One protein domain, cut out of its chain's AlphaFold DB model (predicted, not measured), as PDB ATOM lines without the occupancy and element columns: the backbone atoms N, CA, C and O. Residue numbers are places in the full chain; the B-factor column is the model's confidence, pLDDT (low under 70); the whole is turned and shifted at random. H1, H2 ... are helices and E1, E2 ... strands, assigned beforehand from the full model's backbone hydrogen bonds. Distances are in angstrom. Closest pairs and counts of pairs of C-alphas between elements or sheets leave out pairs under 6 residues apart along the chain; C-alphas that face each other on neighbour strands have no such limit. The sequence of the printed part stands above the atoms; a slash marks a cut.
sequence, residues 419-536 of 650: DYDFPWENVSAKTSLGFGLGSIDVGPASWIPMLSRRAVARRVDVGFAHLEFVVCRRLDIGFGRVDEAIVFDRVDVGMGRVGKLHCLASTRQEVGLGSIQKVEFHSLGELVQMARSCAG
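AT A GLANCE: This is residues 419 to 536 of the 650 residues of the protein "Predicted protein" of Monosiga brevicollis (UniProt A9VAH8). The chain is wound in stacked, flattened turns, a small solenoid with two walls, and one helix, H1, packs on the outside of one wall. That wall holds E1, E5, E7 and the parts of E3 and E4 before their bends; the opposite wall holds E2, E6 and the parts of E3 and E4 after them. A long stretch with no named element, residues 419 to 453, comes before the turns, and much of it loops at the end where E1 and E2 lie. The printed part has 118 residues, with seven named strands, E1 to E7, then H1; the strands form one branched, parallel sheet, and the class is mostly strand. The whole is compact, with a radius of gyration of the C-alphas of 13.1 A and spans of 36 by 35 by 20 A.

IN THESE COORDINATES: Start at C-alpha 419, at (57.008, 70.161, 8.578), and pass through the unnamed stretch to C-alpha 454 at (79.488, 70.590, 9.049), where E1 begins, residues 454 to 456. E2 follows, residues 459 to 462. E3, residues 466 to 477, bends by 144 degrees at residue 472, and E4, residues 481 to 493, bends by 151 degrees at residue 485. Next come E5, residues 497 to 503, 15.9 A long, E6, residues 508 to 511, and E7, residues 515 to 521, 16.9 A long. H1, residues 524 to 534, runs 15.3 A to C-alpha 534 at (74.221, 68.363, 16.358).

HOW THE PARTS SIT: Look first at E3 and E4, parallel at 8 degrees, where N 470 and O 484 are 3.0 A apart, within hydrogen-bond range. On the other side of E3 from E4 lie E1, with N 455 and O 469 at 3.0 A, and E2, with N 462 and O 476 at 2.8 A. On the other side of E4 from E3 lie E5, with N 485 and O 500 at 2.8 A, and E6, with N 493 and O 510 at 2.8 A. E7 is the parallel neighbour of E5, with N 520 and O 501 at 2.8 A. The sheet is twisted. H1 is on it at a height of 9.0 A, over E4 and, only just, over E3 and E5, with 3 of its C-alphas falling on each of these two. It runs slantwise to the strands, at 36 degrees to E4 on the local plane. The closest C-alphas of H1 and E3 are those of Ala 531 and Val 471, 6.4 A apart. In H1 every O i to N i+4 pair is within hydrogen-bond range.

THE WHOLE: Look for the two C-alphas farthest apart at Phe 435 and Ser 523, 36.5 A. The printed part has no cut, and the links from E1 through to H1 are tight. The mean pLDDT of the printed part is 83.1; it is under 70 at residue 419 and residues 426 to 452.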
ATOM      1  N   ASP A 419      56.069  69.244   7.940       59.75
ATOM      2  CA  ASP A 419      57.008  70.161   8.578       59.75
ATOM      3  C   ASP A 419      57.209  69.719  10.019       59.75
ATOM      4  O   ASP A 419      56.615  70.240  10.954       59.75
ATOM      5  N   TYR A 420      58.080  68.722  10.165       71.25
ATOM      6  CA  TYR A 420      58.721  68.389  11.425       71.25
ATOM      7  C   TYR A 420      59.255  69.677  12.064       71.25
ATOM      8  O   TYR A 420      59.959  70.426  11.382       71.25
ATOM      9  N   ASP A 421      59.016  69.890  13.362       77.62
ATOM     10  CA  ASP A 421      59.342  71.109  14.131       77.62
ATOM     11  C   ASP A 421      60.848  71.419  14.287       77.62
ATOM     12  O   ASP A 421      61.298  72.119  15.202       77.62
ATOM     13  N   PHE A 422      61.684  70.892  13.400       81.31
ATOM     14  CA  PHE A 422      63.028  71.379  13.170       81.31
ATOM     15  C   PHE A 422      62.959  72.732  12.428       81.31
ATOM     16  O   PHE A 422      62.496  72.776  11.288       81.31
ATOM     17  N   PRO A 423      63.418  73.850  13.024       82.88
ATOM     18  CA  PRO A 423      63.174  75.189  12.490       82.88
ATOM     19  C   PRO A 423      64.139  75.534  11.341       82.88
ATOM     20  O   PRO A 423      65.054  76.341  11.508       82.88
ATOM     21  N   TRP A 424      63.937  74.921  10.170       81.81
ATOM     22  CA  TRP A 424      64.794  75.054   8.981       81.81
ATOM     23  C   TRP A 424      65.080  76.509   8.579       81.81
ATOM     24  O   TRP A 424      66.184  76.807   8.134       81.81
ATOM     25  N   GLU A 425      64.117  77.412   8.772       72.19
ATOM     26  CA  GLU A 425      64.233  78.841   8.440       72.19
ATOM     27  C   GLU A 425      65.213  79.598   9.350       72.19
ATOM     28  O   GLU A 425      65.895  80.518   8.903       72.19
ATOM     29  N   ASN A 426      65.343  79.177  10.612       56.09
ATOM     30  CA  ASN A 426      66.257  79.793  11.578       56.09
ATOM     31  C   ASN A 426      67.706  79.299  11.425       56.09
ATOM     32  O   ASN A 426      68.619  79.838  12.061       56.09
ATOM     33  N   VAL A 427      67.955  78.291  10.579       56.66
ATOM     34  CA  VAL A 427      69.305  77.771  10.347       56.66
ATOM     35  C   VAL A 427      70.028  78.569   9.261       56.66
ATOM     36  O   VAL A 427      70.197  78.138   8.122       56.66
ATOM     37  N   SER A 428      70.544  79.732   9.655       40.44
ATOM     38  CA  SER A 428      71.583  80.422   8.886       40.44
ATOM     39  C   SER A 428      72.828  79.530   8.772       40.44
ATOM     40  O   SER A 428      73.402  79.126   9.786       40.44
ATOM     41  N   ALA A 429      73.288  79.268   7.546       47.09
ATOM     42  CA  ALA A 429      74.398  78.358   7.255       47.09
ATOM     43  C   ALA A 429      75.769  78.898   7.726       47.09
ATOM     44  O   ALA A 429      76.541  79.474   6.956       47.09
ATOM     45  N   LYS A 430      76.095  78.697   9.010       35.34
ATOM     46  CA  LYS A 430      77.365  79.102   9.644       35.34
ATOM     47  C   LYS A 430      78.566  78.350   9.054       35.34
ATOM     48  O   LYS A 430      78.944  77.293   9.555       35.34
ATOM     49  N   THR A 431      79.172  78.905   8.006       36.47
ATOM     50  CA  THR A 431      80.253  78.263   7.240       36.47
ATOM     51  C   THR A 431      81.317  79.270   6.756       36.47
ATOM     52  O   THR A 431      81.003  80.411   6.429       36.47
ATOM     53  N   SER A 432      82.596  78.872   6.753       31.22
ATOM     54  CA  SER A 432      83.778  79.696   6.427       31.22
ATOM     55  C   SER A 432      84.757  79.045   5.414       31.22
ATOM     56  O   SER A 432      84.549  77.930   4.933       31.22
ATOM     57  N   LEU A 433      85.779  79.806   4.990       32.56
ATOM     58  CA  LEU A 433      86.226  79.925   3.586       32.56
ATOM     59  C   LEU A 433      87.296  78.943   3.048       32.56
ATOM     60  O   LEU A 433      88.421  78.953   3.531       32.56
ATOM     61  N   GLY A 434      87.025  78.274   1.910       29.03
ATOM     62  CA  GLY A 434      88.081  77.803   0.986       29.03
ATOM     63  C   GLY A 434      87.686  76.866  -0.181       29.03
ATOM     64  O   GLY A 434      87.935  75.682  -0.077       29.03
ATOM     65  N   PHE A 435      87.141  77.387  -1.295       32.06
ATOM     66  CA  PHE A 435      87.048  76.765  -2.651       32.06
ATOM     67  C   PHE A 435      86.708  75.258  -2.826       32.06
ATOM     68  O   PHE A 435      87.587  74.403  -2.790       32.06
ATOM     69  N   GLY A 436      85.473  74.956  -3.259       39.03
ATOM     70  CA  GLY A 436      85.095  73.659  -3.845       39.03
ATOM     71  C   GLY A 436      83.742  73.697  -4.565       39.03
ATOM     72  O   GLY A 436      82.883  74.493  -4.206       39.03
ATOM     73  N   LEU A 437      83.545  72.846  -5.580       45.59
ATOM     74  CA  LEU A 437      82.319  72.794  -6.399       45.59
ATOM     75  C   LEU A 437      81.223  71.923  -5.748       45.59
ATOM     76  O   LEU A 437      80.875  70.856  -6.256       45.59
ATOM     77  N   GLY A 438      80.715  72.362  -4.597       46.38
ATOM     78  CA  GLY A 438      79.448  71.896  -4.024       46.38
ATOM     79  C   GLY A 438      78.404  73.011  -4.086       46.38
ATOM     80  O   GLY A 438      78.776  74.184  -4.079       46.38
ATOM     81  N   SER A 439      77.121  72.654  -4.144       47.38
ATOM     82  CA  SER A 439      76.024  73.617  -3.981       47.38
ATOM     83  C   SER A 439      75.309  73.350  -2.662       47.38
ATOM     84  O   SER A 439      75.261  72.218  -2.180       47.38
ATOM     85  N   ILE A 440      74.750  74.393  -2.061       53.25
ATOM     86  CA  ILE A 440      73.843  74.259  -0.926       53.25
ATOM     87  C   ILE A 440      72.681  75.205  -1.202       53.25
ATOM     88  O   ILE A 440      72.856  76.423  -1.147       53.25
ATOM     89  N   ASP A 441      71.508  74.641  -1.497       43.44
ATOM     90  CA  ASP A 441      70.258  75.394  -1.638       43.44
ATOM     91  C   ASP A 441      69.774  75.836  -0.244       43.44
ATOM     92  O   ASP A 441      68.855  75.276   0.363       43.44
ATOM     93  N   VAL A 442      70.451  76.856   0.282       45.75
ATOM     94  CA  VAL A 442      69.937  77.738   1.333       45.75
ATOM     95  C   VAL A 442      68.955  78.727   0.689       45.75
ATOM     96  O   VAL A 442      69.009  78.979  -0.517       45.75
ATOM     97  N   GLY A 443      68.064  79.313   1.495       35.12
ATOM     98  CA  GLY A 443      67.250  80.465   1.090       35.12
ATOM     99  C   GLY A 443      68.085  81.609   0.477       35.12
ATOM    100  O   GLY A 443      69.309  81.631   0.609       35.12
ATOM    101  N   PRO A 444      67.433  82.544  -0.235       28.17
ATOM    102  CA  PRO A 444      68.005  83.289  -1.354       28.17
ATOM    103  C   PRO A 444      69.435  83.828  -1.163       28.17
ATOM    104  O   PRO A 444      69.682  84.736  -0.375       28.17
ATOM    105  N   ALA A 445      70.328  83.329  -2.026       28.45
ATOM    106  CA  ALA A 445      71.664  83.848  -2.330       28.45
ATOM    107  C   ALA A 445      72.732  83.794  -1.213       28.45
ATOM    108  O   ALA A 445      73.224  84.821  -0.745       28.45
ATOM    109  N   SER A 446      73.259  82.593  -0.939       28.91
ATOM    110  CA  SER A 446      74.610  82.432  -0.375       28.91
ATOM    111  C   SER A 446      75.402  81.324  -1.082       28.91
ATOM    112  O   SER A 446      75.057  80.150  -0.971       28.91
ATOM    113  N   TRP A 447      76.490  81.680  -1.775       31.34
ATOM    114  CA  TRP A 447      77.444  80.709  -2.333       31.34
ATOM    115  C   TRP A 447      78.465  80.328  -1.255       31.34
ATOM    116  O   TRP A 447      79.262  81.163  -0.823       31.34
ATOM    117  N   ILE A 448      78.401  79.081  -0.784       39.19
ATOM    118  CA  ILE A 448      79.035  78.653   0.472       39.19
ATOM    119  C   ILE A 448      80.410  77.988   0.252       39.19
ATOM    120  O   ILE A 448      80.564  77.184  -0.667       39.19
ATOM    121  N   PRO A 449      81.427  78.303   1.080       36.62
ATOM    122  CA  PRO A 449      82.800  77.848   0.860       36.62
ATOM    123  C   PRO A 449      83.248  76.660   1.752       36.62
ATOM    124  O   PRO A 449      82.664  76.352   2.786       36.62
ATOM    125  N   MET A 450      84.327  75.979   1.339       46.84
ATOM    126  CA  MET A 450      84.561  74.548   1.630       46.84
ATOM    127  C   MET A 450      85.213  74.152   2.976       46.84
ATOM    128  O   MET A 450      85.310  72.956   3.237       46.84
ATOM    129  N   LEU A 451      85.693  75.065   3.838       54.59
ATOM    130  CA  LEU A 451      86.412  74.642   5.065       54.59
ATOM    131  C   LEU A 451      85.496  74.077   6.161       54.59
ATOM    132  O   LEU A 451      85.971  73.507   7.148       54.59
ATOM    133  N   SER A 452      84.184  74.239   6.014       69.81
ATOM    134  CA  SER A 452      83.221  73.871   7.050       69.81
ATOM    135  C   SER A 452      82.812  72.417   6.918       69.81
ATOM    136  O   SER A 452      81.957  72.066   6.115       69.81
ATOM    137  N   ARG A 453      83.399  71.568   7.763       91.38
ATOM    138  CA  ARG A 453      83.123  70.123   7.801       91.38
ATOM    139  C   ARG A 453      81.706  69.768   8.276       91.38
ATOM    140  O   ARG A 453      81.364  68.591   8.309       91.38
ATOM    141  N   ARG A 454      80.890  70.758   8.651       95.00
ATOM    142  CA  ARG A 454      79.488  70.590   9.049       95.00
ATOM    143  C   ARG A 454      78.578  71.448   8.176       95.00
ATOM    144  O   ARG A 454      78.874  72.625   7.980       95.00
ATOM    145  N   ALA A 455      77.468  70.877   7.714       95.50
ATOM    146  CA  ALA A 455      76.432  71.587   6.965       95.50
ATOM    147  C   ALA A 455      75.038  71.304   7.543       95.50
ATOM    148  O   ALA A 455      74.720  70.164   7.880       95.50
ATOM    149  N   VAL A 456      74.194  72.335   7.621       95.44
ATOM    150  CA  VAL A 456      72.765  72.203   7.933       95.44
ATOM    151  C   VAL A 456      71.982  73.107   6.984       95.44
ATOM    152  O   VAL A 456      72.235  74.309   6.953       95.44
ATOM    153  N   ALA A 457      71.078  72.532   6.190       95.25
ATOM    154  CA  ALA A 457      70.241  73.245   5.216       95.25
ATOM    155  C   ALA A 457      69.045  72.376   4.794       95.25
ATOM    156  O   ALA A 457      69.061  71.165   5.002       95.25
ATOM    157  N   ARG A 458      68.015  72.948   4.149       95.75
ATOM    158  CA  ARG A 458      66.872  72.157   3.641       95.75
ATOM    159  C   ARG A 458      67.328  71.125   2.594       95.75
ATOM    160  O   ARG A 458      66.860  69.987   2.625       95.75
ATOM    161  N   ARG A 459      68.283  71.492   1.735       96.38
ATOM    162  CA  ARG A 459      68.933  70.619   0.745       96.38
ATOM    163  C   ARG A 459      70.452  70.832   0.733       96.38
ATOM    164  O   ARG A 459      70.908  71.955   0.944       96.38
ATOM    165  N   VAL A 460      71.227  69.768   0.510       96.44
ATOM    166  CA  VAL A 460      72.701  69.800   0.470       96.44
ATOM    167  C   VAL A 460      73.219  68.958  -0.703       96.44
ATOM    168  O   VAL A 460      72.984  67.751  -0.726       96.44
ATOM    169  N   ASP A 461      73.982  69.573  -1.620       96.75
ATOM    170  CA  ASP A 461      74.486  68.931  -2.845       96.75
ATOM    171  C   ASP A 461      76.022  68.747  -2.780       96.75
ATOM    172  O   ASP A 461      76.826  69.617  -3.150       96.75
ATOM    173  N   VAL A 462      76.466  67.583  -2.295       96.38
ATOM    174  CA  VAL A 462      77.874  67.260  -2.005       96.38
ATOM    175  C   VAL A 462      78.605  66.775  -3.265       96.38
ATOM    176  O   VAL A 462      78.840  65.581  -3.467       96.38
ATOM    177  N   GLY A 463      78.990  67.725  -4.123       95.69
ATOM    178  CA  GLY A 463      79.662  67.481  -5.410       95.69
ATOM    179  C   GLY A 463      80.977  66.693  -5.305       95.69
ATOM    180  O   GLY A 463      81.013  65.507  -5.619       95.69
ATOM    181  N   PHE A 464      82.060  67.342  -4.867       95.31
ATOM    182  CA  PHE A 464      83.394  66.733  -4.669       95.31
ATOM    183  C   PHE A 464      83.978  67.036  -3.273       95.31
ATOM    184  O   PHE A 464      85.193  67.072  -3.084       95.31
ATOM    185  N   ALA A 465      83.116  67.314  -2.292       95.38
ATOM    186  CA  ALA A 465      83.523  67.719  -0.948       95.38
ATOM    187  C   ALA A 465      83.600  66.553   0.047       95.38
ATOM    188  O   ALA A 465      82.945  65.526  -0.129       95.38
ATOM    189  N   HIS A 466      84.380  66.743   1.114       96.44
ATOM    190  CA  HIS A 466      84.331  65.917   2.318       96.44
ATOM    191  C   HIS A 466      83.686  66.720   3.449       96.44
ATOM    192  O   HIS A 466      84.152  67.809   3.777       96.44
ATOM    193  N   LEU A 467      82.617  66.177   4.026       96.69
ATOM    194  CA  LEU A 467      81.948  66.696   5.212       96.69
ATOM    195  C   LEU A 467      82.040  65.642   6.323       96.69
ATOM    196  O   LEU A 467      81.875  64.448   6.076       96.69
ATOM    197  N   GLU A 468      82.295  66.077   7.551       97.12
ATOM    198  CA  GLU A 468      82.181  65.220   8.734       97.12
ATOM    199  C   GLU A 468      80.711  64.998   9.090       97.12
ATOM    200  O   GLU A 468      80.336  63.878   9.416       97.12
ATOM    201  N   PHE A 469      79.888  66.052   9.010       97.06
ATOM    202  CA  PHE A 469      78.509  66.026   9.494       97.06
ATOM    203  C   PHE A 469      77.533  66.786   8.582       97.06
ATOM    204  O   PHE A 469      77.811  67.918   8.181       97.06
ATOM    205  N   VAL A 470      76.358  66.216   8.305       97.50
ATOM    206  CA  VAL A 470      75.284  66.880   7.541       97.50
ATOM    207  C   VAL A 470      73.927  66.704   8.224       97.50
ATOM    208  O   VAL A 470      73.619  65.615   8.692       97.50
ATOM    209  N   VAL A 471      73.089  67.746   8.234       97.69
ATOM    210  CA  VAL A 471      71.659  67.665   8.595       97.69
ATOM    211  C   VAL A 471      70.821  68.316   7.497       97.69
ATOM    212  O   VAL A 471      70.990  69.505   7.223       97.69
ATOM    213  N   CYS A 472      69.919  67.574   6.855       97.31
ATOM    214  CA  CYS A 472      69.085  68.126   5.779       97.31
ATOM    215  C   CYS A 472      67.812  67.321   5.507       97.31
ATOM    216  O   CYS A 472      67.650  66.210   6.001       97.31
ATOM    217  N   ARG A 473      66.891  67.867   4.706       96.88
ATOM    218  CA  ARG A 473      65.713  67.119   4.239       96.88
ATOM    219  C   ARG A 473      66.037  66.273   3.009       96.88
ATOM    220  O   ARG A 473      65.627  65.116   2.944       96.88
ATOM    221  N   ARG A 474      66.790  66.838   2.057       97.88
ATOM    222  CA  ARG A 474      67.233  66.178   0.816       97.88
ATOM    223  C   ARG A 474      68.768  66.245   0.702       97.88
ATOM    224  O   ARG A 474      69.327  67.340   0.789       97.88
ATOM    225  N   LEU A 475      69.433  65.096   0.548       98.06
ATOM    226  CA  LEU A 475      70.897  64.960   0.478       98.06
ATOM    227  C   LEU A 475      71.328  64.340  -0.854       98.06
ATOM    228  O   LEU A 475      71.185  63.132  -1.030       98.06
ATOM    229  N   ASP A 476      71.935  65.136  -1.731       98.19
ATOM    230  CA  ASP A 476      72.390  64.682  -3.047       98.19
ATOM    231  C   ASP A 476      73.931  64.616  -3.051       98.19
ATOM    232  O   ASP A 476      74.613  65.627  -2.894       98.19
ATOM    233  N   ILE A 477      74.529  63.432  -3.207       97.94
ATOM    234  CA  ILE A 477      75.988  63.229  -3.144       97.94
ATOM    235  C   ILE A 477      76.510  62.774  -4.507       97.94
ATOM    236  O   ILE A 477      76.223  61.668  -4.962       97.94
ATOM    237  N   GLY A 478      77.347  63.606  -5.132       97.31
ATOM    238  CA  GLY A 478      78.004  63.307  -6.405       97.31
ATOM    239  C   GLY A 478      79.149  62.310  -6.229       97.31
ATOM    240  O   GLY A 478      78.944  61.102  -6.222       97.31
ATOM    241  N   PHE A 479      80.364  62.828  -6.070       97.06
ATOM    242  CA  PHE A 479      81.601  62.089  -5.783       97.06
ATOM    243  C   PHE A 479      82.129  62.369  -4.363       97.06
ATOM    244  O   PHE A 479      83.222  61.932  -4.005       97.06
ATOM    245  N   GLY A 480      81.383  63.136  -3.563       97.00
ATOM    246  CA  GLY A 480      81.778  63.543  -2.220       97.00
ATOM    247  C   GLY A 480      81.778  62.421  -1.177       97.00
ATOM    248  O   GLY A 480      81.344  61.290  -1.409       97.00
ATOM    249  N   ARG A 481      82.243  62.768   0.022       97.88
ATOM    250  CA  ARG A 481      82.202  61.922   1.217       97.88
ATOM    251  C   ARG A 481      81.481  62.657   2.340       97.88
ATOM    252  O   ARG A 481      81.786  63.816   2.601       97.88
ATOM    253  N   VAL A 482      80.589  61.965   3.037       98.19
ATOM    254  CA  VAL A 482      79.957  62.447   4.269       98.19
ATOM    255  C   VAL A 482      80.191  61.394   5.347       98.19
ATOM    256  O   VAL A 482      79.798  60.250   5.149       98.19
ATOM    257  N   ASP A 483      80.858  61.715   6.454       98.00
ATOM    258  CA  ASP A 483      81.118  60.700   7.488       98.00
ATOM    259  C   ASP A 483      79.879  60.385   8.333       98.00
ATOM    260  O   ASP A 483      79.609  59.214   8.590       98.00
ATOM    261  N   GLU A 484      79.072  61.385   8.678       98.31
ATOM    262  CA  GLU A 484      77.805  61.208   9.388       98.31
ATOM    263  C   GLU A 484      76.733  62.155   8.822       98.31
ATOM    264  O   GLU A 484      76.999  63.321   8.521       98.31
ATOM    265  N   ALA A 485      75.519  61.651   8.609       98.31
ATOM    266  CA  ALA A 485      74.424  62.389   7.989       98.31
ATOM    267  C   ALA A 485      73.106  62.119   8.718       98.31
ATOM    268  O   ALA A 485      72.780  60.966   8.970       98.31
ATOM    269  N   ILE A 486      72.331  63.164   8.993       98.19
ATOM    270  CA  ILE A 486      70.938  63.094   9.439       98.19
ATOM    271  C   ILE A 486      70.063  63.573   8.284       98.19
ATOM    272  O   ILE A 486      70.179  64.730   7.865       98.19
ATOM    273  N   VAL A 487      69.204  62.697   7.755       98.19
ATOM    274  CA  VAL A 487      68.351  63.026   6.607       98.19
ATOM    275  C   VAL A 487      66.916  62.558   6.800       98.19
ATOM    276  O   VAL A 487      66.671  61.407   7.151       98.19
ATOM    277  N   PHE A 488      65.970  63.466   6.554       97.62
ATOM    278  CA  PHE A 488      64.546  63.240   6.814       97.62
ATOM    279  C   PHE A 488      63.792  62.652   5.609       97.62
ATOM    280  O   PHE A 488      63.139  61.620   5.757       97.62
ATOM    281  N   ASP A 489      63.921  63.231   4.407       97.62
ATOM    282  CA  ASP A 489      63.008  62.925   3.289       97.62
ATOM    283  C   ASP A 489      63.658  62.063   2.186       97.62
ATOM    284  O   ASP A 489      63.089  61.046   1.778       97.62
ATOM    285  N   ARG A 490      64.854  62.435   1.691       98.12
ATOM    286  CA  ARG A 490      65.533  61.723   0.583       98.12
ATOM    287  C   ARG A 490      67.064  61.794   0.634       98.12
ATOM    288  O   ARG A 490      67.620  62.856   0.896       98.12
ATOM    289  N   VAL A 491      67.730  60.689   0.296       98.44
ATOM    290  CA  VAL A 491      69.187  60.572   0.123       98.44
ATOM    291  C   VAL A 491      69.507  59.953  -1.236       98.44
ATOM    292  O   VAL A 491      69.176  58.791  -1.462       98.44
ATOM    293  N   ASP A 492      70.226  60.680  -2.088       98.38
ATOM    294  CA  ASP A 492      70.715  60.213  -3.387       98.38
ATOM    295  C   ASP A 492      72.254  60.126  -3.364       98.38
ATOM    296  O   ASP A 492      72.945  61.141  -3.309       98.38
ATOM    297  N   VAL A 493      72.829  58.920  -3.416       98.31
ATOM    298  CA  VAL A 493      74.288  58.691  -3.359       98.31
ATOM    299  C   VAL A 493      74.805  58.179  -4.705       98.31
ATOM    300  O   VAL A 493      74.830  56.976  -4.963       98.31
ATOM    301  N   GLY A 494      75.243  59.095  -5.570       98.06
ATOM    302  CA  GLY A 494      75.656  58.819  -6.950       98.06
ATOM    303  C   GLY A 494      76.906  57.942  -7.064       98.06
ATOM    304  O   GLY A 494      76.816  56.774  -7.434       98.06
ATOM    305  N   MET A 495      78.081  58.504  -6.770       97.75
ATOM    306  CA  MET A 495      79.388  57.815  -6.747       97.75
ATOM    307  C   MET A 495      80.167  58.048  -5.438       97.75
ATOM    308  O   MET A 495      81.285  57.559  -5.284       97.75
ATOM    309  N   GLY A 496      79.596  58.813  -4.505       97.88
ATOM    310  CA  GLY A 496      80.205  59.168  -3.227       97.88
ATOM    311  C   GLY A 496      80.071  58.106  -2.132       97.88
ATOM    312  O   GLY A 496      79.631  56.978  -2.359       97.88
ATOM    313  N   ARG A 497      80.449  58.480  -0.906       98.38
ATOM    314  CA  ARG A 497      80.421  57.583   0.262       98.38
ATOM    315  C   ARG A 497      79.833  58.265   1.491       98.38
ATOM    316  O   ARG A 497      80.374  59.268   1.947       98.38
ATOM    317  N   VAL A 498      78.792  57.667   2.065       98.50
ATOM    318  CA  VAL A 498      78.292  57.993   3.405       98.50
ATOM    319  C   VAL A 498      78.907  57.022   4.418       98.50
ATOM    320  O   VAL A 498      79.018  55.818   4.166       98.50
ATOM    321  N   GLY A 499      79.348  57.524   5.569       98.56
ATOM    322  CA  GLY A 499      79.683  56.707   6.732       98.56
ATOM    323  C   GLY A 499      78.425  56.188   7.399       98.56
ATOM    324  O   GLY A 499      78.012  55.058   7.148       98.56
ATOM    325  N   LYS A 500      77.818  57.031   8.224       98.56
ATOM    326  CA  LYS A 500      76.658  56.706   9.044       98.56
ATOM    327  C   LYS A 500      75.481  57.592   8.646       98.56
ATOM    328  O   LYS A 500      75.553  58.809   8.782       98.56
ATOM    329  N   LEU A 501      74.428  56.984   8.110       98.50
ATOM    330  CA  LEU A 501      73.171  57.653   7.790       98.50
ATOM    331  C   LEU A 501      72.165  57.408   8.915       98.50
ATOM    332  O   LEU A 501      71.752  56.273   9.133       98.50
ATOM    333  N   HIS A 502      71.747  58.477   9.575       98.56
ATOM    334  CA  HIS A 502      70.566  58.531  10.422       98.56
ATOM    335  C   HIS A 502      69.375  58.989   9.593       98.56
ATOM    336  O   HIS A 502      69.434  60.045   8.955       98.56
ATOM    337  N   CYS A 503      68.291  58.225   9.610       98.38
ATOM    338  CA  CYS A 503      67.099  58.572   8.848       98.38
ATOM    339  C   CYS A 503      65.815  58.007   9.463       98.38
ATOM    340  O   CYS A 503      65.843  57.212  10.405       98.38
ATOM    341  N   LEU A 504      64.671  58.413   8.914       97.88
ATOM    342  CA  LEU A 504      63.380  57.797   9.210       97.88
ATOM    343  C   LEU A 504      63.253  56.484   8.424       97.88
ATOM    344  O   LEU A 504      63.864  56.311   7.368       97.88
ATOM    345  N   ALA A 505      62.392  55.572   8.883       97.56
ATOM    346  CA  ALA A 505      62.026  54.380   8.106       97.56
ATOM    347  C   ALA A 505      61.314  54.722   6.774       97.56
ATOM    348  O   ALA A 505      61.257  53.892   5.870       97.56
ATOM    349  N   SER A 506      60.792  55.946   6.644       97.38
ATOM    350  CA  SER A 506      60.168  56.502   5.439       97.38
ATOM    351  C   SER A 506      61.138  57.220   4.488       97.38
ATOM    352  O   SER A 506      60.752  57.520   3.358       97.38
ATOM    353  N   THR A 507      62.378  57.508   4.902       98.12
ATOM    354  CA  THR A 507      63.342  58.275   4.096       98.12
ATOM    355  C   THR A 507      63.743  57.496   2.843       98.12
ATOM    356  O   THR A 507      64.297  56.397   2.930       98.12
ATOM    357  N   ARG A 508      63.517  58.072   1.656       98.19
ATOM    358  CA  ARG A 508      63.872  57.437   0.375       98.19
ATOM    359  C   ARG A 508      65.390  57.411   0.201       98.19
ATOM    360  O   ARG A 508      66.022  58.461   0.243       98.19
ATOM    361  N   GLN A 509      65.965  56.237  -0.046       98.19
ATOM    362  CA  GLN A 509      67.405  56.057  -0.256       98.19
ATOM    363  C   GLN A 509      67.666  55.524  -1.669       98.19
ATOM    364  O   GLN A 509      67.205  54.437  -2.016       98.19
ATOM    365  N   GLU A 510      68.410  56.273  -2.481       98.19
ATOM    366  CA  GLU A 510      68.799  55.895  -3.842       98.19
ATOM    367  C   GLU A 510      70.327  55.844  -3.938       98.19
ATOM    368  O   GLU A 510      71.000  56.870  -3.945       98.19
ATOM    369  N   VAL A 511      70.902  54.640  -3.994       98.12
ATOM    370  CA  VAL A 511      72.359  54.442  -4.080       98.12
ATOM    371  C   VAL A 511      72.721  53.959  -5.482       98.12
ATOM    372  O   VAL A 511      72.191  52.957  -5.957       98.12
ATOM    373  N   GLY A 512      73.610  54.696  -6.150       97.62
ATOM    374  CA  GLY A 512      74.123  54.390  -7.484       97.62
ATOM    375  C   GLY A 512      75.353  53.481  -7.439       97.62
ATOM    376  O   GLY A 512      75.275  52.315  -7.075       97.62
ATOM    377  N   LEU A 513      76.506  54.027  -7.830       97.75
ATOM    378  CA  LEU A 513      77.822  53.381  -7.710       97.75
ATOM    379  C   LEU A 513      78.536  53.740  -6.391       97.75
ATOM    380  O   LEU A 513      79.658  53.292  -6.158       97.75
ATOM    381  N   GLY A 514      77.920  54.594  -5.569       97.94
ATOM    382  CA  GLY A 514      78.408  54.976  -4.249       97.94
ATOM    383  C   GLY A 514      78.163  53.915  -3.172       97.94
ATOM    384  O   GLY A 514      77.823  52.769  -3.452       97.94
ATOM    385  N   SER A 515      78.336  54.297  -1.906       98.12
ATOM    386  CA  SER A 515      78.074  53.406  -0.764       98.12
ATOM    387  C   SER A 515      77.615  54.155   0.487       98.12
ATOM    388  O   SER A 515      78.049  55.277   0.744       98.12
ATOM    389  N   ILE A 516      76.772  53.506   1.290       98.44
ATOM    390  CA  ILE A 516      76.414  53.913   2.654       98.44
ATOM    391  C   ILE A 516      76.892  52.781   3.568       98.44
ATOM    392  O   ILE A 516      76.523  51.631   3.344       98.44
ATOM    393  N   GLN A 517      77.768  53.062   4.538       98.44
ATOM    394  CA  GLN A 517      78.417  51.997   5.327       98.44
ATOM    395  C   GLN A 517      77.556  51.508   6.493       98.44
ATOM    396  O   GLN A 517      77.589  50.327   6.828       98.44
ATOM    397  N   LYS A 518      76.800  52.415   7.117       98.38
ATOM    398  CA  LYS A 518      75.849  52.118   8.186       98.38
ATOM    399  C   LYS A 518      74.598  52.969   7.999       98.38
ATOM    400  O   LYS A 518      74.709  54.167   7.750       98.38
ATOM    401  N   VAL A 519      73.432  52.353   8.158       98.50
ATOM    402  CA  VAL A 519      72.140  53.039   8.260       98.50
ATOM    403  C   VAL A 519      71.588  52.766   9.656       98.50
ATOM    404  O   VAL A 519      71.588  51.620  10.104       98.50
ATOM    405  N   GLU A 520      71.155  53.813  10.346       98.50
ATOM    406  CA  GLU A 520      70.456  53.757  11.628       98.50
ATOM    407  C   GLU A 520      69.092  54.432  11.452       98.50
ATOM    408  O   GLU A 520      68.996  55.594  11.052       98.50
ATOM    409  N   PHE A 521      68.028  53.673  11.712       98.38
ATOM    410  CA  PHE A 521      66.657  54.168  11.653       98.38
ATOM    411  C   PHE A 521      66.226  54.656  13.033       98.38
ATOM    412  O   PHE A 521      66.441  53.961  14.025       98.38
ATOM    413  N   HIS A 522      65.595  55.826  13.079       98.25
ATOM    414  CA  HIS A 522      65.112  56.452  14.311       98.25
ATOM    415  C   HIS A 522      63.636  56.824  14.198       98.25
ATOM    416  O   HIS A 522      63.113  57.012  13.093       98.25
ATOM    417  N   SER A 523      62.969  56.978  15.342       97.38
ATOM    418  CA  SER A 523      61.694  57.691  15.391       97.38
ATOM    419  C   SER A 523      61.890  59.171  15.039       97.38
ATOM    420  O   SER A 523      62.998  59.715  15.106       97.38
ATOM    421  N   LEU A 524      60.798  59.850  14.679       96.62
ATOM    422  CA  LEU A 524      60.851  61.266  14.320       96.62
ATOM    423  C   LEU A 524      61.380  62.141  15.468       96.62
ATOM    424  O   LEU A 524      62.246  62.984  15.235       96.62
ATOM    425  N   GLY A 525      60.907  61.914  16.698       95.94
ATOM    426  CA  GLY A 525      61.335  62.673  17.876       95.94
ATOM    427  C   GLY A 525      62.833  62.527  18.153       95.94
ATOM    428  O   GLY A 525      63.528  63.529  18.318       95.94
ATOM    429  N   GLU A 526      63.357  61.299  18.108       97.44
ATOM    430  CA  GLU A 526      64.796  61.030  18.250       97.44
ATOM    431  C   GLU A 526      65.616  61.702  17.141       97.44
ATOM    432  O   GLU A 526      66.637  62.327  17.426       97.44
ATOM    433  N   LEU A 527      65.170  61.617  15.880       97.12
ATOM    434  CA  LEU A 527      65.886  62.196  14.740       97.12
ATOM    435  C   LEU A 527      65.909  63.734  14.803       97.12
ATOM    436  O   LEU A 527      66.948  64.346  14.549       97.12
ATOM    437  N   VAL A 528      64.800  64.368  15.209       96.44
ATOM    438  CA  VAL A 528      64.716  65.822  15.443       96.44
ATOM    439  C   VAL A 528      65.561  66.243  16.649       96.44
ATOM    440  O   VAL A 528      66.271  67.247  16.568       96.44
ATOM    441  N   GLN A 529      65.549  65.488  17.753       96.19
ATOM    442  CA  GLN A 529      66.373  65.775  18.931       96.19
ATOM    443  C   GLN A 529      67.870  65.666  18.607       96.19
ATOM    444  O   GLN A 529      68.646  66.566  18.948       96.19
ATOM    445  N   MET A 530      68.267  64.613  17.889       96.69
ATOM    446  CA  MET A 530      69.630  64.421  17.400       96.69
ATOM    447  C   MET A 530      70.041  65.586  16.492       96.69
ATOM    448  O   MET A 530      71.032  66.258  16.778       96.69
ATOM    449  N   ALA A 531      69.223  65.918  15.488       96.56
ATOM    450  CA  ALA A 531      69.444  67.050  14.591       96.56
ATOM    451  C   ALA A 531      69.620  68.379  15.344       96.56
ATOM    452  O   ALA A 531      70.568  69.119  15.065       96.56
ATOM    453  N   ARG A 532      68.742  68.683  16.318       95.12
ATOM    454  CA  ARG A 532      68.818  69.902  17.147       95.12
ATOM    455  C   ARG A 532      70.138  69.941  17.933       95.12
ATOM    456  O   ARG A 532      70.833  70.955  17.886       95.12
ATOM    457  N   SER A 533      70.530  68.828  18.562       95.38
ATOM    458  CA  SER A 533      71.787  68.736  19.325       95.38
ATOM    459  C   SER A 533      73.036  68.923  18.450       95.38
ATOM    460  O   SER A 533      73.929  69.697  18.796       95.38
ATOM    461  N   CYS A 534      73.079  68.300  17.269       93.31
ATOM    462  CA  CYS A 534      74.221  68.363  16.358       93.31
ATOM    463  C   CYS A 534      74.353  69.727  15.658       93.31
ATOM    464  O   CYS A 534      75.470  70.157  15.354       93.31
ATOM    465  N   ALA A 535      73.229  70.426  15.454       91.50
ATOM    466  CA  ALA A 535      73.177  71.817  15.000       91.50
ATOM    467  C   ALA A 535      73.548  72.838  16.099       91.50
ATOM    468  O   ALA A 535      73.702  74.023  15.802       91.50
ATOM    469  N   GLY A 536      73.694  72.406  17.357       93.25
ATOM    470  CA  GLY A 536      73.964  73.288  18.496       93.25
ATOM    471  C   GLY A 536      72.773  74.170  18.887       93.25
ATOM    472  O   GLY A 536      72.972  75.244  19.456       93.25
TER     473      GLY A 536